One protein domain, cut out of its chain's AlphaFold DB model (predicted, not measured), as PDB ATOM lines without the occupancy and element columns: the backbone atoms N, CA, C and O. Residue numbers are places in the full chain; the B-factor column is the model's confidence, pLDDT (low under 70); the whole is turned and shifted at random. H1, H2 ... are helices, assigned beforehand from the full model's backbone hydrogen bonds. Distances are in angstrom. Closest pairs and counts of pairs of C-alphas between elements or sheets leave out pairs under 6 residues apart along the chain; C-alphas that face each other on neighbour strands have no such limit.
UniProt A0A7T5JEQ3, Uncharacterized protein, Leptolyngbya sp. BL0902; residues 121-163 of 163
ATOM      1  N   VAL A 121     -48.837  -7.033 -32.434       61.78
ATOM      2  CA  VAL A 121     -49.166  -7.968 -33.513       61.78
ATOM      3  C   VAL A 121     -50.662  -8.271 -33.477       61.78
ATOM      4  O   VAL A 121     -51.142  -8.942 -32.562       61.78
ATOM      5  N   ASP A 122     -51.393  -7.824 -34.496       63.59
ATOM      6  CA  ASP A 122     -52.768  -8.261 -34.714       63.59
ATOM      7  C   ASP A 122     -52.757  -9.694 -35.275       63.59
ATOM      8  O   ASP A 122     -52.608  -9.925 -36.478       63.59
ATOM      9  N   LYS A 123     -52.838 -10.676 -34.368       58.25
ATOM     10  CA  LYS A 123     -52.747 -12.112 -34.679       58.25
ATOM     11  C   LYS A 123     -53.874 -12.615 -35.591       58.25
ATOM     12  O   LYS A 123     -53.774 -13.724 -36.109       58.25
ATOM     13  N   ALA A 124     -54.951 -11.849 -35.766       55.38
ATOM     14  CA  ALA A 124     -56.200 -12.368 -36.312       55.38
ATOM     15  C   ALA A 124     -56.368 -12.209 -37.833       55.38
ATOM     16  O   ALA A 124     -57.210 -12.897 -38.405       55.38
ATOM     17  N   ALA A 125     -55.598 -11.346 -38.508       59.41
ATOM     18  CA  ALA A 125     -55.923 -10.985 -39.891       59.41
ATOM     19  C   ALA A 125     -55.013 -11.622 -40.956       59.41
ATOM     20  O   ALA A 125     -55.530 -12.120 -41.953       59.41
ATOM     21  N   HIS A 126     -53.684 -11.619 -40.791       65.44
ATOM     22  CA  HIS A 126     -52.751 -12.106 -41.821       65.44
ATOM     23  C   HIS A 126     -51.439 -12.611 -41.195       65.44
ATOM     24  O   HIS A 126     -50.746 -11.813 -40.561       65.44
ATOM     25  N   PRO A 127     -51.042 -13.887 -41.387       77.75
ATOM     26  CA  PRO A 127     -49.755 -14.365 -40.896       77.75
ATOM     27  C   PRO A 127     -48.618 -13.628 -41.611       77.75
ATOM     28  O   PRO A 127     -48.592 -13.519 -42.840       77.75
ATOM     29  N   TRP A 128     -47.653 -13.135 -40.840       83.44
ATOM     30  CA  TRP A 128     -46.477 -12.471 -41.382       83.44
ATOM     31  C   TRP A 128     -45.656 -13.456 -42.216       83.44
ATOM     32  O   TRP A 128     -45.404 -14.585 -41.806       83.44
ATOM     33  N   THR A 129     -45.202 -13.033 -43.390       86.38
ATOM     34  CA  THR A 129     -44.237 -13.770 -44.214       86.38
ATOM     35  C   THR A 129     -42.946 -12.965 -44.329       86.38
ATOM     36  O   THR A 129     -42.926 -11.756 -44.087       86.38
ATOM     37  N   GLU A 130     -41.845 -13.604 -44.735       86.00
ATOM     38  CA  GLU A 130     -40.591 -12.869 -44.951       86.00
ATOM     39  C   GLU A 130     -40.750 -11.766 -46.004       86.00
ATOM     40  O   GLU A 130     -40.180 -10.686 -45.855       86.00
ATOM     41  N   ALA A 131     -41.534 -12.026 -47.055       86.75
ATOM     42  CA  ALA A 131     -41.792 -11.065 -48.119       86.75
ATOM     43  C   ALA A 131     -42.594  -9.861 -47.606       86.75
ATOM     44  O   ALA A 131     -42.218  -8.724 -47.884       86.75
ATOM     45  N   SER A 132     -43.645 -10.087 -46.807       86.25
ATOM     46  CA  SER A 132     -44.467  -8.999 -46.265       86.25
ATOM     47  C   SER A 132     -43.712  -8.148 -45.237       86.25
ATOM     48  O   SER A 132     -43.860  -6.929 -45.232       86.25
ATOM     49  N   LEU A 133     -42.851  -8.756 -44.408       83.94
ATOM     50  CA  LEU A 133     -42.007  -8.009 -43.466       83.94
ATOM     51  C   LEU A 133     -40.937  -7.179 -44.182       83.94
ATOM     52  O   LEU A 133     -40.735  -6.014 -43.842       83.94
ATOM     53  N   LYS A 134     -40.277  -7.751 -45.198       85.81
ATOM     54  CA  LYS A 134     -39.290  -7.027 -46.012       85.81
ATOM     55  C   LYS A 134     -39.938  -5.880 -46.787       85.81
ATOM     56  O   LYS A 134     -39.362  -4.801 -46.835       85.81
ATOM     57  N   ALA A 135     -41.137  -6.086 -47.333       85.56
ATOM     58  CA  ALA A 135     -41.872  -5.050 -48.051       85.56
ATOM     59  C   ALA A 135     -42.295  -3.883 -47.141       85.56
ATOM     60  O   ALA A 135     -42.227  -2.735 -47.567       85.56
ATOM     61  N   ARG A 136     -42.703  -4.162 -45.894       82.31
ATOM     62  CA  ARG A 136     -43.208  -3.135 -44.964       82.31
ATOM     63  C   ARG A 136     -42.108  -2.387 -44.205       82.31
ATOM     64  O   ARG A 136     -42.236  -1.184 -44.018       82.31
ATOM     65  N   TYR A 137     -41.040  -3.066 -43.777       81.94
ATOM     66  CA  TYR A 137     -40.027  -2.477 -42.881       81.94
ATOM     67  C   TYR A 137     -38.631  -2.341 -43.508       81.94
ATOM     68  O   TYR A 137     -37.761  -1.720 -42.900       81.94
ATOM     69  N   ALA A 138     -38.396  -2.899 -44.704       77.06
ATOM     70  CA  ALA A 138     -37.139  -2.891 -45.473       77.06
ATOM     71  C   ALA A 138     -35.907  -3.545 -44.801       77.06
ATOM     72  O   ALA A 138     -35.112  -4.202 -45.472       77.06
ATOM     73  N   THR A 139     -35.737  -3.421 -43.484       82.38
ATOM     74  CA  THR A 139     -34.583  -3.910 -42.721       82.38
ATOM     75  C   THR A 139     -35.012  -4.642 -41.449       82.38
ATOM     76  O   THR A 139     -36.060  -4.363 -40.868       82.38
ATOM     77  N   LEU A 140     -34.163  -5.557 -40.964       76.75
ATOM     78  CA  LEU A 140     -34.381  -6.226 -39.674       76.75
ATOM     79  C   LEU A 140     -34.341  -5.245 -38.496       76.75
ATOM     80  O   LEU A 140     -34.981  -5.498 -37.482       76.75
ATOM     81  N   GLY A 141     -33.590  -4.143 -38.615       75.44
ATOM     82  CA  GLY A 141     -33.523  -3.101 -37.587       75.44
ATOM     83  C   GLY A 141     -34.872  -2.417 -37.373       75.44
ATOM     84  O   GLY A 141     -35.299  -2.256 -36.234       75.44
ATOM     85  N   ALA A 142     -35.585  -2.115 -38.459       74.94
ATOM     86  CA  ALA A 142     -36.919  -1.530 -38.390       74.94
ATOM     87  C   ALA A 142     -37.953  -2.488 -37.772       74.94
ATOM     88  O   ALA A 142     -38.770  -2.056 -36.969       74.94
ATOM     89  N   VAL A 143     -37.871  -3.796 -38.053       77.56
ATOM     90  CA  VAL A 143     -38.736  -4.806 -37.406       77.56
ATOM     91  C   VAL A 143     -38.454  -4.921 -35.903       77.56
ATOM     92  O   VAL A 143     -39.385  -5.031 -35.109       77.56
ATOM     93  N   LYS A 144     -37.176  -4.871 -35.498       81.06
ATOM     94  CA  LYS A 144     -36.776  -4.870 -34.079       81.06
ATOM     95  C   LYS A 144     -37.356  -3.677 -33.329       81.06
ATOM     96  O   LYS A 144     -37.847  -3.851 -32.222       81.06
ATOM     97  N   ALA A 145     -37.301  -2.496 -33.941       73.12
ATOM     98  CA  ALA A 145     -37.849  -1.275 -33.365       73.12
ATOM     99  C   ALA A 145     -39.385  -1.321 -33.292       73.12
ATOM    100  O   ALA A 145     -39.944  -1.056 -32.237       73.12
ATOM    101  N   ALA A 146     -40.054  -1.719 -34.381       76.25
ATOM    102  CA  ALA A 146     -41.514  -1.705 -34.471       76.25
ATOM    103  C   ALA A 146     -42.195  -2.665 -33.485       76.25
ATOM    104  O   ALA A 146     -43.182  -2.297 -32.865       76.25
ATOM    105  N   PHE A 147     -41.660  -3.876 -33.308       76.56
ATOM    106  CA  PHE A 147     -42.291  -4.912 -32.477       76.56
ATOM    107  C   PHE A 147     -41.543  -5.195 -31.167       76.56
ATOM    108  O   PHE A 147     -41.900  -6.120 -30.444       76.56
ATOM    109  N   SER A 148     -40.471  -4.451 -30.865       77.12
ATOM    110  CA  SER A 148     -39.617  -4.664 -29.681       77.12
ATOM    111  C   SER A 148     -39.088  -6.103 -29.516       77.12
ATOM    112  O   SER A 148     -38.793  -6.563 -28.412       77.12
ATOM    113  N   ILE A 149     -38.915  -6.824 -30.628       78.69
ATOM    114  CA  ILE A 149     -38.343  -8.178 -30.677       78.69
ATOM    115  C   ILE A 149     -36.861  -8.144 -31.067       78.69
ATOM    116  O   ILE A 149     -36.389  -7.195 -31.690       78.69
ATOM    117  N   LYS A 150     -36.102  -9.203 -30.747       82.06
ATOM    118  CA  LYS A 150     -34.661  -9.314 -31.074       82.06
ATOM    119  C   LYS A 150     -34.316 -10.484 -32.022       82.06
ATOM    120  O   LYS A 150     -33.443 -11.282 -31.684       82.06
ATOM    121  N   PRO A 151     -34.923 -10.592 -33.219       80.50
ATOM    122  CA  PRO A 151     -34.584 -11.642 -34.175       80.50
ATOM    123  C   PRO A 151     -33.167 -11.468 -34.743       80.50
ATOM    124  O   PRO A 151     -32.724 -10.354 -35.054       80.50
ATOM    125  N   ARG A 152     -32.451 -12.579 -34.920       83.81
ATOM    126  CA  ARG A 152     -31.143 -12.641 -35.591       83.81
ATOM    127  C   ARG A 152     -31.280 -12.875 -37.097       83.81
ATOM    128  O   ARG A 152     -30.333 -12.625 -37.834       83.81
ATOM    129  N   SER A 153     -32.454 -13.303 -37.566       86.31
ATOM    130  CA  SER A 153     -32.764 -13.518 -38.984       86.31
ATOM    131  C   SER A 153     -34.223 -13.184 -39.324       86.31
ATOM    132  O   SER A 153     -35.076 -13.123 -38.441       86.31
ATOM    133  N   TRP A 154     -34.536 -13.003 -40.613       81.69
ATOM    134  CA  TRP A 154     -35.914 -12.771 -41.080       81.69
ATOM    135  C   TRP A 154     -36.852 -13.937 -40.763       81.69
ATOM    136  O   TRP A 154     -37.989 -13.714 -40.360       81.69
ATOM    137  N   LYS A 155     -36.355 -15.171 -40.873       86.06
ATOM    138  CA  LYS A 155     -37.103 -16.381 -40.527       86.06
ATOM    139  C   LYS A 155     -37.489 -16.414 -39.047       86.06
ATOM    140  O   LYS A 155     -38.621 -16.739 -38.707       86.06
ATOM    141  N   GLU A 156     -36.560 -16.030 -38.176       84.88
ATOM    142  CA  GLU A 156     -36.803 -15.923 -36.735       84.88
ATOM    143  C   GLU A 156     -37.787 -14.791 -36.406       84.88
ATOM    144  O   GLU A 156     -38.645 -14.961 -35.549       84.88
ATOM    145  N   ALA A 157     -37.729 -13.665 -37.129       83.12
ATOM    146  CA  ALA A 157     -38.698 -12.578 -36.977       83.12
ATOM    147  C   ALA A 157     -40.127 -13.033 -37.317       83.12
ATOM    148  O   ALA A 157     -41.046 -12.790 -36.546       83.12
ATOM    149  N   VAL A 158     -40.304 -13.746 -38.434       86.25
ATOM    150  CA  VAL A 158     -41.595 -14.333 -38.829       86.25
ATOM    151  C   VAL A 158     -42.107 -15.313 -37.775       86.25
ATOM    152  O   VAL A 158     -43.287 -15.297 -37.442       86.25
ATOM    153  N   GLN A 159     -41.226 -16.157 -37.237       85.00
ATOM    154  CA  GLN A 159     -41.596 -17.123 -36.209       85.00
ATOM    155  C   GLN A 159     -42.061 -16.431 -34.921       85.00
ATOM    156  O   GLN A 159     -43.103 -16.800 -34.397       85.00
ATOM    157  N   LEU A 160     -41.334 -15.417 -34.444       83.31
ATOM    158  CA  LEU A 160     -41.693 -14.665 -33.236       83.31
ATOM    159  C   LEU A 160     -42.989 -13.859 -33.399       83.31
ATOM    160  O   LEU A 160     -43.738 -13.724 -32.441       83.31
ATOM    161  N   LEU A 161     -43.257 -13.331 -34.597       81.94
ATOM    162  CA  LEU A 161     -44.457 -12.533 -34.872       81.94
ATOM    163  C   LEU A 161     -45.704 -13.383 -35.160       81.94
ATOM    164  O   LEU A 161     -46.806 -12.856 -35.108       81.94
ATOM    165  N   ASN A 162     -45.557 -14.675 -35.462       82.00
ATOM    166  CA  ASN A 162     -46.681 -15.585 -35.724       82.00
ATOM    167  C   ASN A 162     -46.941 -16.597 -34.589       82.00
ATOM    168  O   ASN A 162     -47.808 -17.458 -34.742       82.00
ATOM    169  N   GLN A 163     -46.185 -16.527 -33.487       71.62
ATOM    170  CA  GLN A 163     -46.436 -17.264 -32.238       71.62
ATOM    171  C   GLN A 163     -47.452 -16.512 -31.377       71.62
ATOM    172  O   GLN A 163     -48.422 -17.122 -30.873       71.62
TER     173      GLN A 163
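Overview. This is residues 121 to 163 of the 163 residues of an uncharacterized protein of Leptolyngbya sp. BL0902 (UniProt A0A7T5JEQ3). Three short helices make a loose triangle: H2 and H3 run side by side the same way, and H1 crosses near their beginnings, about perpendicular to both. The unnamed stretch of residues 121 to 129 leads into H1 by way of a turn round Ala 125, at one end of the longest axis. The printed part has 43 residues with three named helices, in the order H1, H2, H3, and no named strand; the class is all helix. The whole is compact, with a radius of gyration of the C-alphas of 9.2 A and spans of 25 by 18 by 16 A.

Along the chain. H1, residues 130 to 137, measures 10.6 A from first to last C-alpha and begins at C-alpha 130 (-40.591, -12.869, -44.951). H2, residues 140 to 147, measures 10.8 A and begins at C-alpha 140 (-34.381, -6.226, -39.674). H3, residues 154 to 161, measures 10.6 A and ends at C-alpha 161 (-44.457, -12.533, -34.872).

Arrangement. H1 and H3 touch, their closest C-alphas being those of Glu 130 and Trp 154, 6.1 A apart. Their lines are about perpendicular, at 80 degrees. H1 and H2 are close but not clearly touching; their closest C-alphas, of Tyr 137 and Val 143, are 6.1 A apart. Their lines are about perpendicular, at 76 degrees. H2 and H3 are also close but not clearly touching, with the C-alphas of Leu 140 and Trp 154 closest at 6.9 A. They run the same way at a shallow tilt of 5 degrees. In H1, H2 and H3 every O i to N i+4 pair is within hydrogen-bond range.

Size, cuts and confidence. The two C-alphas farthest apart, of Ala 125 and Arg 152, are 25.2 A apart. The printed part has no cut and ends at the chain's last residue, Gln 163. The link from H1 to H2 is tight, with 2 residues, and that from H2 to H3 is short, with 6. The mean pLDDT of the printed part is 78.5, and residues 121 to 126 are under 70.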